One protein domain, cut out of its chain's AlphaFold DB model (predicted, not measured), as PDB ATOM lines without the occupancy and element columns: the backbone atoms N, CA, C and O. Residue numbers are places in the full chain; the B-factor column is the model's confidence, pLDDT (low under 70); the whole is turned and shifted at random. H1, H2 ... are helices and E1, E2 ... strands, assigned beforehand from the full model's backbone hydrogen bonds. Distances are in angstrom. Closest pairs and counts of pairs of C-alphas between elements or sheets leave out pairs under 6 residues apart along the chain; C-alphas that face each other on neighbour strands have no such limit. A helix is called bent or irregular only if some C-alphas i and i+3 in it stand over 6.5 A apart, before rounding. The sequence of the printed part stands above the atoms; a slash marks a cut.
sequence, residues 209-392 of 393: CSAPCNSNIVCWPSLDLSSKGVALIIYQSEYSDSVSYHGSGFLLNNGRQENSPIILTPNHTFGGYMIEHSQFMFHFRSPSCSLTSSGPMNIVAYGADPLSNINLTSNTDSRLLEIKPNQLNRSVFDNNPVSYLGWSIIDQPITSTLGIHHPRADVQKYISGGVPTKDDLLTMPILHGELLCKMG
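Overview. This is residues 209 to 392 of the 393 residues of an uncharacterized protein of Anditalea andensis (UniProt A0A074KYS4). A seven-stranded sheet curls like part of a barrel and folds back on itself, E5 E4 E1 facing E3 E7 E6 with E2 as the hinge; its two edge strands are E5 and E6, and E5 runs on into E6 across a break of 1 residue, at 49 degrees. Beside this folded sheet is a small hairpin, E8 and E9, with H4 next to it, while H2 packs on E5. The 184 printed residues hold four named helices and nine named strands, in the order H1 E1 E2 E3 E4 E5 E6 E7 H2 E8 E9 H3 H4, and both sheets are antiparallel. The class is mixed, with 81 residues, under half, in named elements; the whole is compact, with a radius of gyration of the C-alphas of 15.9 A and spans of 42 by 38 by 36 A.

Arrangement. Start at residues 215 to 216, which pair antiparallel with 365 to 366 of E9, residues 365 to 369. H1, residues 221 to 227, comes closest to E8, residues 353 to 357, at the C-alphas of Ser 227 and Ile 356, 6.6 A; it is only just not on the large, strongly twisted sheet, with 4 pairs of C-alphas within 10 A. Next, E1, residues 230 to 237, and E2, residues 242 to 252, form a hairpin, with N 231 and O 249 at 2.9 A; E2 bends by 58 degrees at 247. E3, residues 262 to 266, completes a meander, each strand antiparallel to the one before, with N 250 and O 264 at 2.8 A. E4, residues 278 to 282, is the antiparallel neighbour of E1, with N 279 and O 234 at 2.7 A; E1 E2 E3 E4 are a Greek key, four strands in a row of which three are a meander and the first is the antiparallel neighbour of the fourth. E5, residues 297 to 302, forms a hairpin with E4, with N 280 of E4 and O 301 of E5 at 2.8 A, within hydrogen-bond range. E6, residues 304 to 306, and E7, residues 318 to 323, have N 305 and O 322 at 2.9 A, and E7 neighbours E3 through N 263 and O 321, 2.8 A. H2, residues 327 to 334, is on the sheet over E5, at a height of 8.1 A over a plane through just 6 C-alphas, slantwise at 52 degrees on the local plane; the closest C-alphas are Ala 301 and Asn 329, 5.2 A. E8 and E9 have N 355 and O 367 at 2.8 A, and the C-alphas of Ser 248 in E2 and His 357 are 5.9 A apart. H3, residues 374 to 378, and H4, residues 385 to 391, are only just apart at 8.3 A; H4 comes closest to E9 at the C-alphas of Gly 369 and Leu 388, 6.2 A. Each O i to N i+4 pair is within hydrogen-bond range in H3 and H4, against 1 of 3 in H1 and 1 of 4 in H2, where O i to N i+3 gives 3 of 4 and 2 of 5.

Along the chain. Find C-alpha 221 at (195.605, 114.330, 156.685), where H1 begins; H1 is irregular, C-alphas 222 and 225 being 7.6 A apart, as is H2, with 328 and 331 at 7.4 A. E1 spans 22.3 A, E2 28.8 A from (173.576, 87.688, 166.127), E5 16.7 A and E7 16.0 A. H4 ends at C-alpha 391, (203.583, 91.139, 149.995).

Size, cuts and confidence. The farthest C-alphas are those of Asp 241 and Gln 348, 45.5 A, and the printed part has no cut. The links E3 to E4, E4 to E5, E6 to E7 and H2 to E8 are long. Mean pLDDT of the printed part is 81.3; it is under 70 at residue 238, 271 to 274, 308 to 316, 336 and 372 to 392.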
ATOM      1  N   CYS A 209     193.738  95.137 166.695       88.94
ATOM      2  CA  CYS A 209     194.042  93.865 166.040       88.94
ATOM      3  C   CYS A 209     194.549  93.994 164.599       88.94
ATOM      4  O   CYS A 209     194.831  92.974 163.964       88.94
ATOM      5  N   SER A 210     194.668  95.218 164.077       88.12
ATOM      6  CA  SER A 210     195.286  95.474 162.773       88.12
ATOM      7  C   SER A 210     196.752  95.048 162.746       88.12
ATOM      8  O   SER A 210     197.505  95.364 163.668       88.12
ATOM      9  N   ALA A 211     197.197  94.430 161.648       86.31
ATOM     10  CA  ALA A 211     198.616  94.155 161.445       86.31
ATOM     11  C   ALA A 211     199.469  95.452 161.460       86.31
ATOM     12  O   ALA A 211     198.993  96.477 160.961       86.31
ATOM     13  N   PRO A 212     200.732  95.425 161.945       86.56
ATOM     14  CA  PRO A 212     201.556  96.626 162.196       86.56
ATOM     15  C   PRO A 212     201.834  97.542 160.992       86.56
ATOM     16  O   PRO A 212     202.073  98.732 161.149       86.56
ATOM     17  N   CYS A 213     201.804  96.986 159.788       86.81
ATOM     18  CA  CYS A 213     201.844  97.691 158.500       86.81
ATOM     19  C   CYS A 213     200.673  98.674 158.279       86.81
ATOM     20  O   CYS A 213     200.772  99.576 157.451       86.81
ATOM     21  N   ASN A 214     199.553  98.498 158.986       90.31
ATOM     22  CA  ASN A 214     198.401  99.383 158.907       90.31
ATOM     23  C   ASN A 214     198.604 100.568 159.853       90.31
ATOM     24  O   ASN A 214     198.739 100.405 161.065       90.31
ATOM     25  N   SER A 215     198.560 101.779 159.309       93.56
ATOM     26  CA  SER A 215     198.670 103.012 160.093       93.56
ATOM     27  C   SER A 215     197.293 103.598 160.376       93.56
ATOM     28  O   SER A 215     196.384 103.464 159.563       93.56
ATOM     29  N   ASN A 216     197.113 104.292 161.499       95.88
ATOM     30  CA  ASN A 216     195.880 105.046 161.728       95.88
ATOM     31  C   ASN A 216     195.663 106.069 160.598       95.88
ATOM     32  O   ASN A 216     196.584 106.804 160.241       95.88
ATOM     33  N   ILE A 217     194.440 106.164 160.065       95.06
ATOM     34  CA  ILE A 217     194.135 107.079 158.950       95.06
ATOM     35  C   ILE A 217     194.436 108.551 159.269       95.06
ATOM     36  O   ILE A 217     194.827 109.311 158.392       95.06
ATOM     37  N   VAL A 218     194.333 108.953 160.540       95.81
ATOM     38  CA  VAL A 218     194.630 110.322 160.995       95.81
ATOM     39  C   VAL A 218     196.107 110.713 160.815       95.81
ATOM     40  O   VAL A 218     196.427 111.897 160.812       95.81
ATOM     41  N   CYS A 219     197.008 109.744 160.604       96.12
ATOM     42  CA  CYS A 219     198.388 110.017 160.191       96.12
ATOM     43  C   CYS A 219     198.480 110.591 158.759       96.12
ATOM     44  O   CYS A 219     199.532 111.094 158.375       96.12
ATOM     45  N   TRP A 220     197.397 110.522 157.975       95.56
ATOM     46  CA  TRP A 220     197.335 110.875 156.555       95.56
ATOM     47  C   TRP A 220     196.305 111.990 156.313       95.56
ATOM     48  O   TRP A 220     195.256 111.751 155.714       95.56
ATOM     49  N   PRO A 221     196.573 113.231 156.760       95.38
ATOM     50  CA  PRO A 221     195.605 114.330 156.685       95.38
ATOM     51  C   PRO A 221     195.183 114.677 155.251       95.38
ATOM     52  O   PRO A 221     194.062 115.128 155.033       95.38
ATOM     53  N   SER A 222     196.035 114.413 154.254       95.00
ATOM     54  CA  SER A 222     195.699 114.570 152.831       95.00
ATOM     55  C   SER A 222     194.569 113.647 152.364       95.00
ATOM     56  O   SER A 222     193.958 113.910 151.332       95.00
ATOM     57  N   LEU A 223     194.287 112.576 153.111       94.31
ATOM     58  CA  LEU A 223     193.219 111.620 152.844       94.31
ATOM     59  C   LEU A 223     192.002 111.827 153.758       94.31
ATOM     60  O   LEU A 223     191.088 111.006 153.707       94.31
ATOM     61  N   ASP A 224     191.943 112.899 154.571       93.81
ATOM     62  CA  ASP A 224     190.818 113.118 155.498       93.81
ATOM     63  C   ASP A 224     189.484 113.112 154.750       93.81
ATOM     64  O   ASP A 224     188.583 112.380 155.146       93.81
ATOM     65  N   LEU A 225     189.376 113.835 153.630       93.56
ATOM     66  CA  LEU A 225     188.143 113.873 152.843       93.56
ATOM     67  C   LEU A 225     187.760 112.483 152.313       93.56
ATOM     68  O   LEU A 225     186.631 112.045 152.504       93.56
ATOM     69  N   SER A 226     188.708 111.751 151.723       94.38
ATOM     70  CA  SER A 226     188.460 110.391 151.229       94.38
ATOM     71  C   SER A 226     188.057 109.428 152.352       94.38
ATOM     72  O   SER A 226     187.175 108.592 152.174       94.38
ATOM     73  N   SER A 227     188.643 109.572 153.541       94.81
ATOM     74  CA  SER A 227     188.352 108.702 154.686       94.81
ATOM     75  C   SER A 227     186.900 108.780 155.167       94.81
ATOM     76  O   SER A 227     186.361 107.793 155.670       94.81
ATOM     77  N   LYS A 228     186.228 109.921 154.949       95.69
ATOM     78  CA  LYS A 228     184.818 110.134 155.323       95.69
ATOM     79  C   LYS A 228     183.836 109.354 154.449       95.69
ATOM     80  O   LYS A 228     182.665 109.271 154.801       95.69
ATOM     81  N   GLY A 229     184.289 108.810 153.319       95.75
ATOM     82  CA  GLY A 229     183.492 107.944 152.451       95.75
ATOM     83  C   GLY A 229     183.596 106.457 152.778       95.75
ATOM     84  O   GLY A 229     182.952 105.657 152.109       95.75
ATOM     85  N   VAL A 230     184.397 106.069 153.775       96.25
ATOM     86  CA  VAL A 230     184.633 104.662 154.121       96.25
ATOM     87  C   VAL A 230     183.911 104.308 155.418       96.25
ATOM     88  O   VAL A 230     184.057 105.007 156.424       96.25
ATOM     89  N   ALA A 231     183.145 103.219 155.391       95.62
ATOM     90  CA  ALA A 231     182.379 102.715 156.525       95.62
ATOM     91  C   ALA A 231     182.857 101.334 156.969       95.62
ATOM     92  O   ALA A 231     183.183 100.479 156.143       95.62
ATOM     93  N   LEU A 232     182.788 101.099 158.277       94.38
ATOM     94  CA  LEU A 232     182.744  99.770 158.871       94.38
ATOM     95  C   LEU A 232     181.335  99.200 158.681       94.38
ATOM     96  O   LEU A 232     180.351  99.877 158.988       94.38
ATOM     97  N   ILE A 233     181.229  97.962 158.208       93.50
ATOM     98  CA  ILE A 233     179.937  97.312 157.999       93.50
ATOM     99  C   ILE A 233     179.677  96.312 159.125       93.50
ATOM    100  O   ILE A 233     180.442  95.370 159.346       93.50
ATOM    101  N   ILE A 234     178.555  96.510 159.811       92.06
ATOM    102  CA  ILE A 234     178.023  95.599 160.822       92.06
ATOM    103  C   ILE A 234     176.672  95.096 160.331       92.06
ATOM    104  O   ILE A 234     175.898  95.844 159.739       92.06
ATOM    105  N   TYR A 235     176.366  93.835 160.592       89.38
ATOM    106  CA  TYR A 235     175.047  93.275 160.341       89.38
ATOM    107  C   TYR A 235     174.420  92.840 161.656       89.38
ATOM    108  O   TYR A 235     175.070  92.203 162.485       89.38
ATOM    109  N   GLN A 236     173.152  93.198 161.842       85.75
ATOM    110  CA  GLN A 236     172.409  92.891 163.056       85.75
ATOM    111  C   GLN A 236     170.986  92.479 162.709       85.75
ATOM    112  O   GLN A 236     170.129  93.333 162.480       85.75
ATOM    113  N   SER A 237     170.729  91.175 162.699       74.56
ATOM    114  CA  SER A 237     169.425  90.624 162.335       74.56
ATOM    115  C   SER A 237     168.687  90.052 163.533       74.56
ATOM    116  O   SER A 237     169.249  89.323 164.349       74.56
ATOM    117  N   GLU A 238     167.392  90.352 163.593       69.12
ATOM    118  CA  GLU A 238     166.451  89.760 164.546       69.12
ATOM    119  C   GLU A 238     166.169  88.272 164.285       69.12
ATOM    120  O   GLU A 238     165.624  87.601 165.157       69.12
ATOM    121  N   TYR A 239     166.532  87.748 163.108       75.00
ATOM    122  CA  TYR A 239     166.316  86.343 162.747       75.00
ATOM    123  C   TYR A 239     167.439  85.423 163.229       75.00
ATOM    124  O   TYR A 239     167.185  84.275 163.584       75.00
ATOM    125  N   SER A 240     168.683  85.906 163.205       77.94
ATOM    126  CA  SER A 240     169.861  85.115 163.580       77.94
ATOM    127  C   SER A 240     170.282  85.304 165.035       77.94
ATOM    128  O   SER A 240     171.185  84.605 165.493       77.94
ATOM    129  N   ASP A 241     169.666  86.256 165.745       86.94
ATOM    130  CA  ASP A 241     170.040  86.660 167.104       86.94
ATOM    131  C   ASP A 241     171.536  86.913 167.260       86.94
ATOM    132  O   ASP A 241     172.138  86.629 168.296       86.94
ATOM    133  N   SER A 242     172.142  87.475 166.215       89.44
ATOM    134  CA  SER A 242     173.576  87.688 166.127       89.44
ATOM    135  C   SER A 242     173.926  89.078 165.614       89.44
ATOM    136  O   SER A 242     173.176  89.707 164.863       89.44
ATOM    137  N   VAL A 243     175.102  89.544 166.030       91.44
ATOM    138  CA  VAL A 243     175.784  90.700 165.446       91.44
ATOM    139  C   VAL A 243     177.080  90.209 164.825       91.44
ATOM    140  O   VAL A 243     177.858  89.503 165.476       91.44
ATOM    141  N   SER A 244     177.312  90.588 163.576       90.31
ATOM    142  CA  SER A 244     178.487  90.179 162.817       90.31
ATOM    143  C   SER A 244     179.180  91.351 162.144       90.31
ATOM    144  O   SER A 244     178.567  92.357 161.780       90.31
ATOM    145  N   TYR A 245     180.491  91.205 161.982       90.75
ATOM    146  CA  TYR A 245     181.313  92.083 161.162       90.75
ATOM    147  C   TYR A 245     181.234  91.630 159.708       90.75
ATOM    148  O   TYR A 245     181.280  90.430 159.433       90.75
ATOM    149  N   HIS A 246     181.150  92.594 158.796       89.19
ATOM    150  CA  HIS A 246     180.999  92.375 157.362       89.19
ATOM    151  C   HIS A 246     181.927  93.305 156.570       89.19
ATOM    152  O   HIS A 246     181.529  93.913 155.591       89.19
ATOM    153  N   GLY A 247     183.181  93.477 156.973       89.19
ATOM    154  CA  GLY A 247     184.121  94.207 156.120       89.19
ATOM    155  C   GLY A 247     183.970  95.733 156.142       89.19
ATOM    156  O   GLY A 247     183.523  96.348 157.115       89.19
ATOM    157  N   SER A 248     184.406  96.343 155.039       92.81
ATOM    158  CA  SER A 248     184.377  97.788 154.799       92.81
ATOM    159  C   SER A 248     183.606  98.109 153.520       92.81
ATOM    160  O   SER A 248     183.645  97.331 152.569       92.81
ATOM    161  N   GLY A 249     182.973  99.282 153.475       93.00
ATOM    162  CA  GLY A 249     182.297  99.799 152.285       93.00
ATOM    163  C   GLY A 249     182.698 101.234 151.943       93.00
ATOM    164  O   GLY A 249     183.186 101.967 152.803       93.00
ATOM    165  N   PHE A 250     182.477 101.626 150.688       93.25
ATOM    166  CA  PHE A 250     182.956 102.873 150.083       93.25
ATOM    167  C   PHE A 250     181.814 103.612 149.399       93.25
ATOM    168  O   PHE A 250     181.263 103.112 148.419       93.25
ATOM    169  N   LEU A 251     181.466 104.802 149.880       95.31
ATOM    170  CA  LEU A 251     180.518 105.665 149.187       95.31
ATOM    171  C   LEU A 251     181.122 106.135 147.867       95.31
ATOM    172  O   LEU A 251     182.212 106.708 147.852       95.31
ATOM    173  N   LEU A 252     180.409 105.918 146.769       93.56
ATOM    174  CA  LEU A 252     180.826 106.308 145.431       93.56
ATOM    175  C   LEU A 252     179.996 107.476 144.924       93.56
ATOM    176  O   LEU A 252     178.771 107.485 145.031       93.56
ATOM    177  N   ASN A 253     180.665 108.432 144.292       92.56
ATOM    178  CA  ASN A 253     179.990 109.415 143.467       92.56
ATOM    179  C   ASN A 253     179.506 108.759 142.165       92.56
ATOM    180  O   ASN A 253     180.095 107.792 141.679       92.56
ATOM    181  N   ASN A 254     178.469 109.314 141.552       88.56
ATOM    182  CA  ASN A 254     177.988 108.891 140.241       88.56
ATOM    183  C   ASN A 254     178.184 110.015 139.205       88.56
ATOM    184  O   ASN A 254     178.466 111.162 139.547       88.56
ATOM    185  N   GLY A 255     178.039 109.693 137.917       87.94
ATOM    186  CA  GLY A 255     178.229 110.673 136.837       87.94
ATOM    187  C   GLY A 255     177.233 111.841 136.850       87.94
ATOM    188  O   GLY A 255     177.471 112.838 136.177       87.94
ATOM    189  N   ARG A 256     176.131 111.734 137.607       90.69
ATOM    190  CA  ARG A 256     175.123 112.792 137.771       90.69
ATOM    191  C   ARG A 256     175.440 113.749 138.917       90.69
ATOM    192  O   ARG A 256     174.843 114.817 138.963       90.69
ATOM    193  N   GLN A 257     176.370 113.388 139.805       87.00
ATOM    194  CA  GLN A 257     176.776 114.191 140.965       87.00
ATOM    195  C   GLN A 257     175.597 114.596 141.863       87.00
ATOM    196  O   GLN A 257     175.537 115.705 142.383       87.00
ATOM    197  N   GLU A 258     174.645 113.681 142.039       88.00
ATOM    198  CA  GLU A 258     173.394 113.936 142.767       88.00
ATOM    199  C   GLU A 258     173.424 113.444 144.228       88.00
ATOM    200  O   GLU A 258     172.394 113.409 144.893       88.00
ATOM    201  N   ASN A 259     174.605 113.062 144.734       87.38
ATOM    202  CA  ASN A 259     174.818 112.541 146.091       87.38
ATOM    203  C   ASN A 259     173.965 111.299 146.438       87.38
ATOM    204  O   ASN A 259     173.660 111.058 147.608       87.38
ATOM    205  N   SER A 260     173.605 110.464 145.454       90.69
ATOM    206  CA  SER A 260     172.974 109.162 145.722       90.69
ATOM    207  C   SER A 260     173.897 108.298 146.592       90.69
ATOM    208  O   SER A 260     175.030 108.057 146.169       90.69
ATOM    209  N   PRO A 261     173.459 107.813 147.773       92.44
ATOM    210  CA  PRO A 261     174.286 107.100 148.755       92.44
ATOM    211  C   PRO A 261     174.589 105.653 148.332       92.44
ATOM    212  O   PRO A 261     174.180 104.679 148.968       92.44
ATOM    213  N   ILE A 262     175.318 105.521 147.227       92.69
ATOM    214  CA  ILE A 262     175.745 104.254 146.646       92.69
ATOM    215  C   ILE A 262     177.013 103.806 147.362       92.69
ATOM    216  O   ILE A 262     178.009 104.525 147.354       92.69
ATOM    217  N   ILE A 263     176.993 102.612 147.947       92.50
ATOM    218  CA  ILE A 263     178.141 102.008 148.610       92.50
ATOM    219  C   ILE A 263     178.644 100.796 147.819       92.50
ATOM    220  O   ILE A 263     177.884  99.888 147.478       92.50
ATOM    221  N   LEU A 264     179.940 100.797 147.519       91.19
ATOM    222  CA  LEU A 264     180.673  99.657 146.985       91.19
ATOM    223  C   LEU A 264     181.248  98.848 148.143       91.19
ATOM    224  O   LEU A 264     181.856  99.397 149.056       91.19
ATOM    225  N   THR A 265     181.074  97.540 148.090       88.19
ATOM    226  CA  THR A 265     181.613  96.574 149.048       88.19
ATOM    227  C   THR A 265     181.901  95.280 148.299       88.19
ATOM    228  O   THR A 265     181.324  95.075 147.228       88.19
ATOM    229  N   PRO A 266     182.745  94.379 148.812       83.06
ATOM    230  CA  PRO A 266     182.894  93.086 148.168       83.06
ATOM    231  C   PRO A 266     181.593  92.264 148.148       83.06
ATOM    232  O   PRO A 266     180.722  92.431 149.003       83.06
ATOM    233  N   ASN A 267     181.430  91.348 147.192       80.12
ATOM    234  CA  ASN A 267     180.202  90.555 147.084       80.12
ATOM    235  C   ASN A 267     180.069  89.527 148.208       80.12
ATOM    236  O   ASN A 267     178.996  89.413 148.802       80.12
ATOM    237  N   HIS A 268     181.153  88.826 148.547       79.44
ATOM    238  CA  HIS A 268     181.150  87.856 149.648       79.44
ATOM    239  C   HIS A 268     180.820  88.491 151.010       79.44
ATOM    240  O   HIS A 268     180.533  87.774 151.964       79.44
ATOM    241  N   THR A 269     180.889  89.824 151.121       76.88
ATOM    242  CA  THR A 269     180.545  90.553 152.340       76.88
ATOM    243  C   THR A 269     179.104  90.293 152.759       76.88
ATOM    244  O   THR A 269     178.809  90.225 153.947       76.88
ATOM    245  N   PHE A 270     178.197  90.118 151.802       71.88
ATOM    246  CA  PHE A 270     176.785  89.905 152.076       71.88
ATOM    247  C   PHE A 270     176.294  88.645 151.370       71.88
ATOM    248  O   PHE A 270     176.334  88.557 150.143       71.88
ATOM    249  N   GLY A 271     175.704  87.713 152.122       62.69
ATOM    250  CA  GLY A 271     174.807  86.717 151.533       62.69
ATOM    251  C   GLY A 271     173.654  87.417 150.797       62.69
ATOM    252  O   GLY A 271     173.267  88.529 151.160       62.69
ATOM    253  N   GLY A 272     173.112  86.807 149.738       59.34
ATOM    254  CA  GLY A 272     172.192  87.441 148.772       59.34
ATOM    255  C   GLY A 272     171.030  88.275 149.345       59.34
ATOM    256  O   GLY A 272     170.628  89.232 148.688       59.34
ATOM    257  N   TYR A 273     170.571  87.998 150.572       57.47
ATOM    258  CA  TYR A 273     169.385  88.598 151.206       57.47
ATOM    259  C   TYR A 273     169.665  89.402 152.498       57.47
ATOM    260  O   TYR A 273     168.736  89.845 153.161       57.47
ATOM    261  N   MET A 274     170.928  89.607 152.887       63.38
ATOM    262  CA  MET A 274     171.299  90.114 154.224       63.38
ATOM    263  C   MET A 274     171.609  91.625 154.273       63.38
ATOM    264  O   MET A 274     172.588  92.017 154.892       63.38
ATOM    265  N   ILE A 275     170.836  92.498 153.616       77.44
ATOM    266  CA  ILE A 275     171.248  93.917 153.458       77.44
ATOM    267  C   ILE A 275     170.358  94.907 154.223       77.44
ATOM    268  O   ILE A 275     170.802  95.966 154.669       77.44
ATOM    269  N   GLU A 276     169.093  94.566 154.434       80.38
ATOM    270  CA  GLU A 276     168.128  95.461 155.085       80.38
ATOM    271  C   GLU A 276     168.451  95.753 156.561       80.38
ATOM    272  O   GLU A 276     168.044  96.786 157.095       80.38
ATOM    273  N   HIS A 277     169.217  94.864 157.193       84.12
ATOM    274  CA  HIS A 277     169.647  94.933 158.588       84.12
ATOM    275  C   HIS A 277     171.107  95.395 158.758       84.12
ATOM    276  O   HIS A 277     171.667  95.321 159.855       84.12
ATOM    277  N   SER A 278     171.736  95.862 157.677       89.69
ATOM    278  CA  SER A 278     173.104  96.373 157.703       89.69
ATOM    279  C   SER A 278     173.185  97.738 158.379       89.69
ATOM    280  O   SER A 278     172.295  98.578 158.242       89.69
ATOM    281  N   GLN A 279     174.286  97.970 159.075       91.69
ATOM    282  CA  GLN A 279     174.685  99.238 159.660       91.69
ATOM    283  C   GLN A 279     176.016  99.652 159.036       91.69
ATOM    284  O   GLN A 279     176.994  98.906 159.080       91.69
ATOM    285  N   PHE A 280     176.043 100.845 158.456       93.94
ATOM    286  CA  PHE A 280     177.221 101.452 157.850       93.94
ATOM    287  C   PHE A 280     177.746 102.518 158.802       93.94
ATOM    288  O   PHE A 280     177.185 103.610 158.901       93.94
ATOM    289  N   MET A 281     178.787 102.165 159.550       94.12
ATOM    290  CA  MET A 281     179.372 102.998 160.589       94.12
ATOM    291  C   MET A 281     180.537 103.812 160.019       94.12
ATOM    292  O   MET A 281     181.646 103.309 159.835       94.12
ATOM    293  N   PHE A 282     180.282 105.090 159.749       95.19
ATOM    294  CA  PHE A 282     181.286 106.051 159.294       95.19
ATOM    295  C   PHE A 282     181.988 106.714 160.485       95.19
ATOM    296  O   PHE A 282     181.470 106.755 161.603       95.19
ATOM    297  N   HIS A 283     183.175 107.273 160.235       94.38
ATOM    298  CA  HIS A 283     184.027 107.953 161.226       94.38
ATOM    299  C   HIS A 283     184.525 107.085 162.385       94.38
ATOM    300  O   HIS A 283     185.101 107.620 163.328       94.38
ATOM    301  N   PHE A 284     184.401 105.757 162.313       94.50
ATOM    302  CA  PHE A 284     184.973 104.852 163.313       94.50
ATOM    303  C   PHE A 284     186.512 104.784 163.204       94.50
ATOM    304  O   PHE A 284     187.094 103.841 162.677       94.50
ATOM    305  N   ARG A 285     187.204 105.833 163.655       93.62
ATOM    306  CA  ARG A 285     188.644 106.044 163.432       93.62
ATOM    307  C   ARG A 285     189.350 106.545 164.677       93.62
ATOM    308  O   ARG A 285     188.746 107.228 165.492       93.62
ATOM    309  N   SER A 286     190.642 106.262 164.805       94.44
ATOM    310  CA  SER A 286     191.436 106.786 165.919       94.44
ATOM    311  C   SER A 286     191.581 108.316 165.833       94.44
ATOM    312  O   SER A 286     191.826 108.823 164.738       94.44
ATOM    313  N   PRO A 287     191.485 109.063 166.952       92.44
ATOM    314  CA  PRO A 287     191.710 110.508 166.971       92.44
ATOM    315  C   PRO A 287     193.195 110.890 166.939       92.44
ATOM    316  O   PRO A 287     193.514 112.066 166.796       92.44
ATOM    317  N   SER A 288     194.109 109.932 167.112       92.69
ATOM    318  CA  SER A 288     195.548 110.188 167.150       92.69
ATOM    319  C   SER A 288     196.315 109.215 166.259       92.69
ATOM    320  O   SER A 288     195.873 108.092 166.001       92.69
ATOM    321  N   CYS A 289     197.457 109.666 165.737       93.44
ATOM    322  CA  CYS A 289     198.273 108.837 164.853       93.44
ATOM    323  C   CYS A 289     198.864 107.642 165.619       93.44
ATOM    324  O   CYS A 289     198.771 106.507 165.160       93.44
ATOM    325  N   SER A 290     199.379 107.885 166.825       88.94
ATOM    326  CA  SER A 290     199.850 106.873 167.769       88.94
ATOM    327  C   SER A 290     199.835 107.457 169.194       88.94
ATOM    328  O   SER A 290     200.090 108.649 169.357       88.94
ATOM    329  N   LEU A 291     199.554 106.690 170.252       88.50
ATOM    330  CA  LEU A 291     199.073 105.301 170.232       88.50
ATOM    331  C   LEU A 291     197.620 105.228 169.752       88.50
ATOM    332  O   LEU A 291     196.838 106.150 169.966       88.50
ATOM    333  N   THR A 292     197.239 104.116 169.122       88.38
ATOM    334  CA  THR A 292     195.846 103.901 168.726       88.38
ATOM    335  C   THR A 292     194.926 103.992 169.946       88.38
ATOM    336  O   THR A 292     195.136 103.319 170.951       88.38
ATOM    337  N   SER A 293     193.889 104.820 169.839       87.94
ATOM    338  CA  SER A 293     192.771 104.903 170.781       87.94
ATOM    339  C   SER A 293     191.441 104.794 170.042       87.94
ATOM    340  O   SER A 293     191.375 105.060 168.835       87.94
ATOM    341  N   SER A 294     190.377 104.439 170.758       79.12
ATOM    342  CA  SER A 294     189.021 104.444 170.213       79.12
ATOM    343  C   SER A 294     188.632 105.835 169.699       79.12
ATOM    344  O   SER A 294     189.082 106.862 170.226       79.12
ATOM    345  N   GLY A 295     187.823 105.852 168.639       75.56
ATOM    346  CA  GLY A 295     187.380 107.079 167.987       75.56
ATOM    347  C   GLY A 295     186.493 107.960 168.856       75.56
ATOM    348  O   GLY A 295     185.792 107.448 169.730       75.56
ATOM    349  N   PRO A 296     186.501 109.285 168.626       75.31
ATOM    350  CA  PRO A 296     185.686 110.213 169.398       75.31
ATOM    351  C   PRO A 296     184.204 110.120 169.029       75.31
ATOM    352  O   PRO A 296     183.358 110.555 169.795       75.31
ATOM    353  N   MET A 297     183.880 109.598 167.846       86.06
ATOM    354  CA  MET A 297     182.531 109.607 167.304       86.06
ATOM    355  C   MET A 297     182.419 108.611 166.161       86.06
ATOM    356  O   MET A 297     183.350 108.486 165.373       86.06
ATOM    357  N   ASN A 298     181.260 107.984 166.020       88.31
ATOM    358  CA  ASN A 298     180.822 107.387 164.769       88.31
ATOM    359  C   ASN A 298     179.373 107.778 164.463       88.31
ATOM    360  O   ASN A 298     178.604 108.135 165.360       88.31
ATOM    361  N   ILE A 299     179.031 107.737 163.179       91.44
ATOM    362  CA  ILE A 299     177.678 107.975 162.674       91.44
ATOM    363  C   ILE A 299     177.237 106.754 161.881       91.44
ATOM    364  O   ILE A 299     178.050 106.153 161.175       91.44
ATOM    365  N   VAL A 300     175.964 106.387 161.994       91.12
ATOM    366  CA  VAL A 300     175.464 105.142 161.407       91.12
ATOM    367  C   VAL A 300     174.345 105.425 160.420       91.12
ATOM    368  O   VAL A 300     173.373 106.100 160.751       91.12
ATOM    369  N   ALA A 301     174.485 104.875 159.216       91.88
ATOM    370  CA  ALA A 301     173.382 104.707 158.280       91.88
ATOM    371  C   ALA A 301     172.883 103.255 158.305       91.88
ATOM    372  O   ALA A 301     173.653 102.322 158.532       91.88
ATOM    373  N   TYR A 302     171.593 103.062 158.058       89.56
ATOM    374  CA  TYR A 302     170.880 101.808 158.264       89.56
ATOM    375  C   TYR A 302     170.216 101.305 156.995       89.56
ATOM    376  O   TYR A 302     169.402 102.005 156.387       89.56
ATOM    377  N   GLY A 303     170.469 100.040 156.684       88.75
ATOM    378  CA  GLY A 303     169.834  99.314 155.602       88.75
ATOM    379  C   GLY A 303     170.235  99.824 154.220       88.75
ATOM    380  O   GLY A 303     170.384 101.020 153.961       88.75
ATOM    381  N   ALA A 304     170.369  98.889 153.297       89.38
ATOM    382  CA  ALA A 304     170.545  99.197 151.890       89.38
ATOM    383  C   ALA A 304     169.757  98.201 151.042       89.38
ATOM    384  O   ALA A 304     169.323  97.158 151.538       89.38
ATOM    385  N   ASP A 305     169.580  98.532 149.771       87.44
ATOM    386  CA  ASP A 305     169.032  97.625 148.770       87.44
ATOM    387  C   ASP A 305     170.097  97.361 147.693       87.44
ATOM    388  O   ASP A 305     170.942  98.226 147.431       87.44
ATOM    389  N   PRO A 306     170.111  96.175 147.058       86.06
ATOM    390  CA  PRO A 306     170.932  95.960 145.875       86.06
ATOM    391  C   PRO A 306     170.581  96.985 144.799       86.06
ATOM    392  O   PRO A 306     169.402  97.204 144.513       86.06
ATOM    393  N   LEU A 307     171.591  97.558 144.147       83.56
ATOM    394  CA  LEU A 307     171.347  98.426 143.003       83.56
ATOM    395  C   LEU A 307     170.898  97.554 141.813       83.56
ATOM    396  O   LEU A 307     171.712  96.910 141.152       83.56
ATOM    397  N   SER A 308     169.583  97.507 141.581       61.88
ATOM    398  CA  SER A 308     168.855  96.515 140.764       61.88
ATOM    399  C   SER A 308     169.314  96.350 139.310       61.88
ATOM    400  O   SER A 308     168.986  95.350 138.676       61.88
ATOM    401  N   ASN A 309     170.093  97.297 138.785       55.22
ATOM    402  CA  ASN A 309     170.513  97.335 137.385       55.22
ATOM    403  C   ASN A 309     171.969  96.906 137.153       55.22
ATOM    404  O   ASN A 309     172.440  96.978 136.018       55.22
ATOM    405  N   ILE A 310     172.699  96.481 138.189       57.97
ATOM    406  CA  ILE A 310     174.107  96.094 138.050       57.97
ATOM    407  C   ILE A 310     174.287  94.635 138.473       57.97
ATOM    408  O   ILE A 310     174.402  94.317 139.654       57.97
ATOM    409  N   ASN A 311     174.354  93.743 137.480       51.69
ATOM    410  CA  ASN A 311     174.838  92.375 137.661       51.69
ATOM    411  C   ASN A 311     176.354  92.407 137.896       51.69
ATOM    412  O   ASN A 311     177.140  92.108 136.996       51.69
ATOM    413  N   LEU A 312     176.782  92.786 139.099       58.19
ATOM    414  CA  LEU A 312     178.155  92.526 139.512       58.19
ATOM    415  C   LEU A 312     178.277  91.024 139.745       58.19
ATOM    416  O   LEU A 312     177.787  90.465 140.724       58.19
ATOM    417  N   THR A 313     178.826  90.346 138.742       52.78
ATOM    418  CA  THR A 313     179.001  88.894 138.764       52.78
ATOM    419  C   THR A 313     179.969  88.489 139.876       52.78
ATOM    420  O   THR A 313     180.908  89.228 140.192       52.78
ATOM    421  N   SER A 314     179.806  87.265 140.388       58.00
ATOM    422  CA  SER A 314     180.745  86.593 141.302       58.00
ATOM    423  C   SER A 314     182.212  86.677 140.860       58.00
ATOM    424  O   SER A 314     183.105  86.588 141.690       58.00
ATOM    425  N   ASN A 315     182.462  86.885 139.566       63.22
ATOM    426  CA  ASN A 315     183.792  86.913 138.963       63.22
ATOM    427  C   ASN A 315     184.618  88.158 139.331       63.22
ATOM    428  O   ASN A 315     185.822  88.159 139.106       63.22
ATOM    429  N   THR A 316     183.984  89.213 139.852       69.69
ATOM    430  CA  THR A 316     184.651  90.475 140.247       69.69
ATOM    431  C   THR A 316     184.585  90.748 141.748       69.69
ATOM    432  O   THR A 316     185.055  91.791 142.196       69.69
ATOM    433  N   ASP A 317     183.927  89.854 142.495       78.06
ATOM    434  CA  ASP A 317     183.678  89.957 143.935       78.06
ATOM    435  C   ASP A 317     183.297  91.370 144.412       78.06
ATOM    436  O   ASP A 317     183.694  91.826 145.474       78.06
ATOM    437  N   SER A 318     182.515  92.085 143.608       79.94
ATOM    438  CA  SER A 318     182.102  93.463 143.863       79.94
ATOM    439  C   SER A 318     180.589  93.516 144.030       79.94
ATOM    440  O   SER A 318     179.863  92.767 143.380       79.94
ATOM    441  N   ARG A 319     180.087  94.414 144.878       82.31
ATOM    442  CA  ARG A 319     178.654  94.622 145.104       82.31
ATOM    443  C   ARG A 319     178.356  96.098 145.336       82.31
ATOM    444  O   ARG A 319     178.989  96.749 146.161       82.31
ATOM    445  N   LEU A 320     177.371  96.611 144.605       88.62
ATOM    446  CA  LEU A 320     176.868  97.973 144.737       88.62
ATOM    447  C   LEU A 320     175.506  97.927 145.410       88.62
ATOM    448  O   LEU A 320     174.598  97.216 144.970       88.62
ATOM    449  N   LEU A 321     175.394  98.687 146.487       89.44
ATOM    450  CA  LEU A 321     174.185  98.823 147.278       89.44
ATOM    451  C   LEU A 321     173.815 100.298 147.341       89.44
ATOM    452  O   LEU A 321     174.692 101.156 147.376       89.44
ATOM    453  N   GLU A 322     172.530 100.600 147.392       91.50
ATOM    454  CA  GLU A 322     172.047 101.943 147.684       91.50
ATOM    455  C   GLU A 322     171.537 101.975 149.123       91.50
ATOM    456  O   GLU A 322     170.598 101.258 149.478       91.50
ATOM    457  N   ILE A 323     172.180 102.776 149.973       91.44
ATOM    458  CA  ILE A 323     171.701 103.011 151.336       91.44
ATOM    459  C   ILE A 323     170.365 103.738 151.230       91.44
ATOM    460  O   ILE A 323     170.255 104.743 150.533       91.44
ATOM    461  N   LYS A 324     169.338 103.254 151.931       83.00
ATOM    462  CA  LYS A 324     167.971 103.767 151.769       83.00
ATOM    463  C   LYS A 324     167.933 105.282 152.027       83.00
ATOM    464  O   LYS A 324     168.201 105.673 153.165       83.00
ATOM    465  N   PRO A 325     167.561 106.141 151.056       75.75
ATOM    466  CA  PRO A 325     167.475 107.592 151.251       75.75
ATOM    467  C   PRO A 325     166.177 107.960 151.992       75.75
ATOM    468  O   PRO A 325     165.317 108.690 151.503       75.75
ATOM    469  N   ASN A 326     165.996 107.381 153.176       77.25
ATOM    470  CA  ASN A 326     164.851 107.596 154.049       77.25
ATOM    471  C   ASN A 326     165.203 108.597 155.160       77.25
ATOM    472  O   ASN A 326     166.349 109.016 155.316       77.25
ATOM    473  N   GLN A 327     164.207 108.989 155.951       76.25
ATOM    474  CA  GLN A 327     164.403 109.962 157.025       76.25
ATOM    475  C   GLN A 327     165.390 109.479 158.111       76.25
ATOM    476  O   GLN A 327     166.098 110.312 158.663       76.25
ATOM    477  N   LEU A 328     165.506 108.167 158.361       78.06
ATOM    478  CA  LEU A 328     166.481 107.589 159.297       78.06
ATOM    479  C   LEU A 328     167.928 107.854 158.859       78.06
ATOM    480  O   LEU A 328     168.785 108.112 159.697       78.06
ATOM    481  N   ASN A 329     168.194 107.820 157.552       85.56
ATOM    482  CA  ASN A 329     169.537 108.018 157.008       85.56
ATOM    483  C   ASN A 329     169.809 109.453 156.547       85.56
ATOM    484  O   ASN A 329     170.964 109.820 156.352       85.56
ATOM    485  N   ARG A 330     168.764 110.269 156.373       82.19
ATOM    486  CA  ARG A 330     168.834 111.622 155.805       82.19
ATOM    487  C   ARG A 330     169.937 112.480 156.430       82.19
ATOM    488  O   ARG A 330     170.737 113.074 155.720       82.19
ATOM    489  N   SER A 331     170.038 112.502 157.755       79.94
ATOM    490  CA  SER A 331     171.025 113.325 158.465       79.94
ATOM    491  C   SER A 331     172.479 112.906 158.250       79.94
ATOM    492  O   SER A 331     173.380 113.731 158.407       79.94
ATOM    493  N   VAL A 332     172.721 111.655 157.846       86.56
ATOM    494  CA  VAL A 332     174.048 111.176 157.442       86.56
ATOM    495  C   VAL A 332     174.491 111.818 156.126       86.56
ATOM    496  O   VAL A 332     175.691 111.954 155.909       86.56
ATOM    497  N   PHE A 333     173.561 112.258 155.273       87.56
ATOM    498  CA  PHE A 333     173.864 112.747 153.924       87.56
ATOM    499  C   PHE A 333     173.586 114.251 153.732       87.56
ATOM    500  O   PHE A 333     174.372 114.917 153.067       87.56
ATOM    501  N   ASP A 334     172.565 114.829 154.375       76.56
ATOM    502  CA  ASP A 334     172.122 116.221 154.140       76.56
ATOM    503  C   ASP A 334     173.166 117.293 154.507       76.56
ATOM    504  O   ASP A 334     173.287 118.309 153.826       76.56
ATOM    505  N   ASN A 335     173.959 117.063 155.558       72.62
ATOM    506  CA  ASN A 335     175.021 117.987 155.984       72.62
ATOM    507  C   ASN A 335     176.407 117.607 155.449       72.62
ATOM    508  O   ASN A 335     177.411 118.174 155.880       72.62
ATOM    509  N   ASN A 336     176.473 116.617 154.554       69.69
ATOM    510  CA  ASN A 336     177.712 116.031 154.046       69.69
ATOM    511  C   ASN A 336     178.765 115.711 155.136       69.69
ATOM    512  O   ASN A 336     179.946 116.022 154.951       69.69
ATOM    513  N   PRO A 337     178.406 115.083 156.281       86.25
ATOM    514  CA  PRO A 337     179.420 114.581 157.205       86.25
ATOM    515  C   PRO A 337     180.229 113.427 156.584       86.25
ATOM    516  O   PRO A 337     181.285 113.082 157.109       86.25
ATOM    517  N   VAL A 338     179.756 112.838 155.483       93.50
ATOM    518  CA  VAL A 338     180.432 111.808 154.682       93.50
ATOM    519  C   VAL A 338     180.908 112.367 153.338       93.50
ATOM    520  O   VAL A 338     180.578 113.490 152.960       93.50
ATOM    521  N   SER A 339     181.709 111.601 152.599       94.69
ATOM    522  CA  SER A 339     182.201 111.995 151.270       94.69
ATOM    523  C   SER A 339     181.960 110.903 150.237       94.69
ATOM    524  O   SER A 339     181.978 109.722 150.563       94.69
ATOM    525  N   TYR A 340     181.758 111.309 148.987       94.44
ATOM    526  CA  TYR A 340     181.516 110.415 147.859       94.44
ATOM    527  C   TYR A 340     182.792 110.304 147.029       94.44
ATOM    528  O   TYR A 340     183.284 111.297 146.488       94.44
ATOM    529  N   LEU A 341     183.355 109.101 146.957       94.44
ATOM    530  CA  LEU A 341     184.627 108.846 146.297       94.44
ATOM    531  C   LEU A 341     184.475 108.832 144.778       94.44
ATOM    532  O   LEU A 341     183.476 108.368 144.230       94.44
ATOM    533  N   GLY A 342     185.500 109.329 144.088       91.62
ATOM    534  CA  GLY A 342     185.624 109.145 142.648       91.62
ATOM    535  C   GLY A 342     185.918 107.688 142.292       91.62
ATOM    536  O   GLY A 342     186.358 106.898 143.124       91.62
ATOM    537  N   TRP A 343     185.709 107.352 141.027       88.62
ATOM    538  CA  TRP A 343     186.021 106.046 140.457       88.62
ATOM    539  C   TRP A 343     186.654 106.229 139.079       88.62
ATOM    540  O   TRP A 343     186.469 107.255 138.424       88.62
ATOM    541  N   SER A 344     187.416 105.229 138.647       85.50
ATOM    542  CA  SER A 344     188.029 105.179 137.323       85.50
ATOM    543  C   SER A 344     187.781 103.806 136.715       85.50
ATOM    544  O   SER A 344     187.955 102.794 137.384       85.50
ATOM    545  N   ILE A 345     187.383 103.791 135.444       82.75
ATOM    546  CA  ILE A 345     187.288 102.582 134.605       82.75
ATOM    547  C   ILE A 345     188.390 102.551 133.541       82.75
ATOM    548  O   ILE A 345     188.307 101.796 132.577       82.75
ATOM    549  N   ILE A 346     189.386 103.434 133.664       86.06
ATOM    550  CA  ILE A 346     190.508 103.488 132.733       86.06
ATOM    551  C   ILE A 346     191.325 102.211 132.912       86.06
ATOM    552  O   ILE A 346     191.889 101.977 133.978       86.06
ATOM    553  N   ASP A 347     191.408 101.420 131.847       81.94
ATOM    554  CA  ASP A 347     192.207 100.200 131.786       81.94
ATOM    555  C   ASP A 347     193.683 100.548 131.532       81.94
ATOM    556  O   ASP A 347     194.217 100.413 130.430       81.94
ATOM    557  N   GLN A 348     194.322 101.124 132.552       82.12
ATOM    558  CA  GLN A 348     195.755 101.406 132.578       82.12
ATOM    559  C   GLN A 348     196.382 100.784 133.828       82.12
ATOM    560  O   GLN A 348     195.775 100.835 134.902       82.12
ATOM    561  N   PRO A 349     197.608 100.238 133.728       79.00
ATOM    562  CA  PRO A 349     198.319  99.736 134.894       79.00
ATOM    563  C   PRO A 349     198.479 100.832 135.949       79.00
ATOM    564  O   PRO A 349     199.008 101.908 135.662       79.00
ATOM    565  N   ILE A 350     198.050 100.549 137.176       80.38
ATOM    566  CA  ILE A 350     198.323 101.422 138.316       80.38
ATOM    567  C   ILE A 350     199.678 101.066 138.926       80.38
ATOM    568  O   ILE A 350     200.037  99.898 139.048       80.38
ATOM    569  N   THR A 351     200.458 102.079 139.294       81.75
ATOM    570  CA  THR A 351     201.839 101.898 139.779       81.75
ATOM    571  C   THR A 351     201.937 101.720 141.294       81.75
ATOM    572  O   THR A 351     203.006 101.414 141.814       81.75
ATOM    573  N   SER A 352     200.837 101.946 142.009       81.69
ATOM    574  CA  SER A 352     200.731 101.830 143.464       81.69
ATOM    575  C   SER A 352     199.269 101.690 143.870       81.69
ATOM    576  O   SER A 352     198.394 102.255 143.206       81.69
ATOM    577  N   THR A 353     199.010 101.036 144.997       78.56
ATOM    578  CA  THR A 353     197.682 100.967 145.615       78.56
ATOM    579  C   THR A 353     197.677 101.665 146.966       78.56
ATOM    580  O   THR A 353     198.619 101.564 147.747       78.56
ATOM    581  N   LEU A 354     196.594 102.382 147.253       84.44
ATOM    582  CA  LEU A 354     196.323 102.948 148.570       84.44
ATOM    583  C   LEU A 354     194.994 102.380 149.062       84.44
ATOM    584  O   LEU A 354     194.018 102.364 148.313       84.44
ATOM    585  N   GLY A 355     194.956 101.928 150.312       87.62
ATOM    586  CA  GLY A 355     193.762 101.377 150.941       87.62
ATOM    587  C   GLY A 355     193.382 102.159 152.192       87.62
ATOM    588  O   GLY A 355     194.223 102.388 153.058       87.62
ATOM    589  N   ILE A 356     192.108 102.535 152.301       94.06
ATOM    590  CA  ILE A 356     191.488 103.008 153.546       94.06
ATOM    591  C   ILE A 356     190.436 101.970 153.925       94.06
ATOM    592  O   ILE A 356     189.562 101.675 153.116       94.06
ATOM    593  N   HIS A 357     190.526 101.374 155.111       92.44
ATOM    594  CA  HIS A 357     189.678 100.232 155.482       92.44
ATOM    595  C   HIS A 357     189.596 100.032 156.999       92.44
ATOM    596  O   HIS A 357     190.290 100.707 157.759       92.44
ATOM    597  N   HIS A 358     188.746  99.102 157.434       93.25
ATOM    598  CA  HIS A 358     188.599  98.660 158.823       93.25
ATOM    599  C   HIS A 358     189.110  97.223 159.004       93.25
ATOM    600  O   HIS A 358     188.307  96.297 159.134       93.25
ATOM    601  N   PRO A 359     190.433  96.993 158.998       88.12
ATOM    602  CA  PRO A 359     190.992  95.651 159.148       88.12
ATOM    603  C   PRO A 359     190.506  94.997 160.438       88.12
ATOM    604  O   PRO A 359     190.652  95.566 161.516       88.12
ATOM    605  N   ARG A 360     189.949  93.784 160.334       87.62
ATOM    606  CA  ARG A 360     189.518  92.980 161.493       87.62
ATOM    607  C   ARG A 360     188.572  93.737 162.444       87.62
ATOM    608  O   ARG A 360     188.617  93.495 163.642       87.62
ATOM    609  N   ALA A 361     187.716  94.621 161.922       90.19
ATOM    610  CA  ALA A 361     186.838  95.506 162.706       90.19
ATOM    611  C   ALA A 361     187.560  96.506 163.638       90.19
ATOM    612  O   ALA A 361     186.940  97.059 164.547       90.19
ATOM    613  N   ASP A 362     188.852  96.756 163.424       92.62
ATOM    614  CA  ASP A 362     189.591  97.812 164.113       92.62
ATOM    615  C   ASP A 362     189.178  99.206 163.593       92.62
ATOM    616  O   ASP A 362     188.477  99.372 162.583       92.62
ATOM    617  N   VAL A 363     189.633 100.245 164.291       94.50
ATOM    618  CA  VAL A 363     189.498 101.634 163.847       94.50
ATOM    619  C   VAL A 363     190.097 101.821 162.454       94.50
ATOM    620  O   VAL A 363     191.086 101.184 162.108       94.50
ATOM    621  N   GLN A 364     189.528 102.739 161.676       95.31
ATOM    622  CA  GLN A 364     189.920 103.002 160.291       95.31
ATOM    623  C   GLN A 364     191.436 103.187 160.124       95.31
ATOM    624  O   GLN A 364     192.063 104.042 160.770       95.31
ATOM    625  N   LYS A 365     192.014 102.403 159.217       94.62
ATOM    626  CA  LYS A 365     193.438 102.396 158.898       94.62
ATOM    627  C   LYS A 365     193.698 102.787 157.454       94.62
ATOM    628  O   LYS A 365     192.824 102.719 156.594       94.62
ATOM    629  N   TYR A 366     194.946 103.156 157.224       93.50
ATOM    630  CA  TYR A 366     195.575 103.327 155.932       93.50
ATOM    631  C   TYR A 366     196.611 102.225 155.700       93.50
ATOM    632  O   TYR A 366     197.346 101.851 156.621       93.50
ATOM    633  N   ILE A 367     196.716 101.790 154.448       88.69
ATOM    634  CA  ILE A 367     197.800 100.957 153.943       88.69
ATOM    635  C   ILE A 367     198.242 101.438 152.556       88.69
ATOM    636  O   ILE A 367     197.417 101.859 151.745       88.69
ATOM    637  N   SER A 368     199.542 101.356 152.280       84.31
ATOM    638  CA  SER A 368     200.119 101.559 150.948       84.31
ATOM    639  C   SER A 368     200.700 100.254 150.419       84.31
ATOM    640  O   SER A 368     201.455  99.595 151.133       84.31
ATOM    641  N   GLY A 369     200.390  99.920 149.169       75.56
ATOM    642  CA  GLY A 369     200.960  98.803 148.423       75.56
ATOM    643  C   GLY A 369     201.693  99.266 147.160       75.56
ATOM    644  O   GLY A 369     201.528 100.395 146.689       75.56
ATOM    645  N   GLY A 370     202.532  98.377 146.623       72.88
ATOM    646  CA  GLY A 370     203.230  98.577 145.352       72.88
ATOM    647  C   GLY A 370     202.321  98.385 144.133       72.88
ATOM    648  O   GLY A 370     201.102  98.545 144.210       72.88
ATOM    649  N   VAL A 371     202.925  98.040 142.994       74.94
ATOM    650  CA  VAL A 371     202.192  97.674 141.773       74.94
ATOM    651  C   VAL A 371     201.345  96.429 142.069       74.94
ATOM    652  O   VAL A 371     201.923  95.407 142.438       74.94
ATOM    653  N   PRO A 372     200.011  96.481 141.926       68.00
ATOM    654  CA  PRO A 372     199.170  95.324 142.176       68.00
ATOM    655  C   PRO A 372     199.369  94.281 141.077       68.00
ATOM    656  O   PRO A 372     199.453  94.595 139.886       68.00
ATOM    657  N   THR A 373     199.424  93.022 141.481       65.12
ATOM    658  CA  THR A 373     199.341  91.873 140.586       65.12
ATOM    659  C   THR A 373     197.904  91.682 140.090       65.12
ATOM    660  O   THR A 373     196.952  92.269 140.603       65.12
ATOM    661  N   LYS A 374     197.712  90.826 139.080       57.66
ATOM    662  CA  LYS A 374     196.368  90.461 138.603       57.66
ATOM    663  C   LYS A 374     195.501  89.868 139.727       57.66
ATOM    664  O   LYS A 374     194.294  90.092 139.738       57.66
ATOM    665  N   ASP A 375     196.119  89.178 140.681       54.53
ATOM    666  CA  ASP A 375     195.434  88.581 141.828       54.53
ATOM    667  C   ASP A 375     195.063  89.641 142.892       54.53
ATOM    668  O   ASP A 375     193.991  89.550 143.498       54.53
ATOM    669  N   ASP A 376     195.856  90.714 143.027       54.31
ATOM    670  CA  ASP A 376     195.561  91.886 143.883       54.31
ATOM    671  C   ASP A 376     194.427  92.778 143.352       54.31
ATOM    672  O   ASP A 376     193.922  93.638 144.071       54.31
ATOM    673  N   LEU A 377     194.064  92.633 142.074       49.25
ATOM    674  CA  LEU A 377     192.964  93.368 141.439       49.25
ATOM    675  C   LEU A 377     191.652  92.571 141.443       49.25
ATOM    676  O   LEU A 377     190.575  93.165 141.428       49.25
ATOM    677  N   LEU A 378     191.740  91.236 141.440       39.00
ATOM    678  CA  LEU A 378     190.590  90.322 141.492       39.00
ATOM    679  C   LEU A 378     190.097  90.081 142.919       39.00
ATOM    680  O   LEU A 378     188.914  89.829 143.133       39.00
ATOM    681  N   THR A 379     190.996  90.183 143.892       45.00
ATOM    682  CA  THR A 379     190.626  90.381 145.288       45.00
ATOM    683  C   THR A 379     190.587  91.885 145.500       45.00
ATOM    684  O   THR A 379     191.590  92.552 145.278       45.00
ATOM    685  N   MET A 380     189.448  92.484 145.867       45.53
ATOM    686  CA  MET A 380     189.493  93.901 146.247       45.53
ATOM    687  C   MET A 380     190.589  94.044 147.328       45.53
ATOM    688  O   MET A 380     190.517  93.302 148.308       45.53
ATOM    689  N   PRO A 381     191.557  94.979 147.238       41.56
ATOM    690  CA  PRO A 381     192.643  95.130 148.228       41.56
ATOM    691  C   PRO A 381     192.153  95.373 149.676       41.56
ATOM    692  O   PRO A 381     192.918  95.391 150.635       41.56
ATOM    693  N   ILE A 382     190.840  95.537 149.822       44.75
ATOM    694  CA  ILE A 382     190.028  95.728 151.020       44.75
ATOM    695  C   ILE A 382     189.802  94.422 151.798       44.75
ATOM    696  O   ILE A 382     189.631  94.452 153.014       44.75
ATOM    697  N   LEU A 383     189.811  93.276 151.120       41.03
ATOM    698  CA  LEU A 383     189.573  91.958 151.716       41.03
ATOM    699  C   LEU A 383     190.672  91.537 152.684       41.03
ATOM    700  O   LEU A 383     190.435  90.834 153.662       41.03
ATOM    701  N   HIS A 384     191.885  91.983 152.389       49.06
ATOM    702  CA  HIS A 384     193.072  91.550 153.078       49.06
ATOM    703  C   HIS A 384     194.119  92.655 153.014       49.06
ATOM    704  O   HIS A 384     195.193  92.469 152.444       49.06
ATOM    705  N   GLY A 385     193.869  93.792 153.671       47.38
ATOM    706  CA  GLY A 385     194.975  94.710 153.963       47.38
ATOM    707  C   GLY A 385     196.153  93.968 154.617       47.38
ATOM    708  O   GLY A 385     197.300  94.314 154.398       47.38
ATOM    709  N   GLU A 386     195.899  92.851 155.310       51.19
ATOM    710  CA  GLU A 386     196.942  91.939 155.790       51.19
ATOM    711  C   GLU A 386     197.665  91.110 154.711       51.19
ATOM    712  O   GLU A 386     198.830  90.780 154.920       51.19
ATOM    713  N   LEU A 387     197.047  90.771 153.569       47.94
ATOM    714  CA  LEU A 387     197.786  90.184 152.439       47.94
ATOM    715  C   LEU A 387     198.710  91.219 151.801       47.94
ATOM    716  O   LEU A 387     199.865  90.889 151.550       47.94
ATOM    717  N   LEU A 388     198.266  92.471 151.637       49.88
ATOM    718  CA  LEU A 388     199.155  93.553 151.192       49.88
ATOM    719  C   LEU A 388     200.347  93.724 152.149       49.88
ATOM    720  O   LEU A 388     201.470  93.955 151.710       49.88
ATOM    721  N   CYS A 389     200.138  93.515 153.452       54.16
ATOM    722  CA  CYS A 389     201.230  93.489 154.425       54.16
ATOM    723  C   CYS A 389     202.192  92.311 154.265       54.16
ATOM    724  O   CYS A 389     203.370  92.453 154.577       54.16
ATOM    725  N   LYS A 390     201.715  91.151 153.805       49.19
ATOM    726  CA  LYS A 390     202.565  89.979 153.540       49.19
ATOM    727  C   LYS A 390     203.377  90.122 152.250       49.19
ATOM    728  O   LYS A 390     204.434  89.511 152.159       49.19
ATOM    729  N   MET A 391     202.906  90.913 151.282       46.34
ATOM    730  CA  MET A 391     203.583  91.139 149.995       46.34
ATOM    731  C   MET A 391     204.598  92.294 150.015       46.34
ATOM    732  O   MET A 391     205.353  92.459 149.063       46.34
ATOM    733  N   GLY A 392     204.628  93.099 151.082       43.72
ATOM    734  CA  GLY A 392     205.545  94.232 151.255       43.72
ATOM    735  C   GLY A 392     206.931  93.885 151.820       43.72
ATOM    736  O   GLY A 392     207.567  94.772 152.392       43.72
TER     737      GLY A 392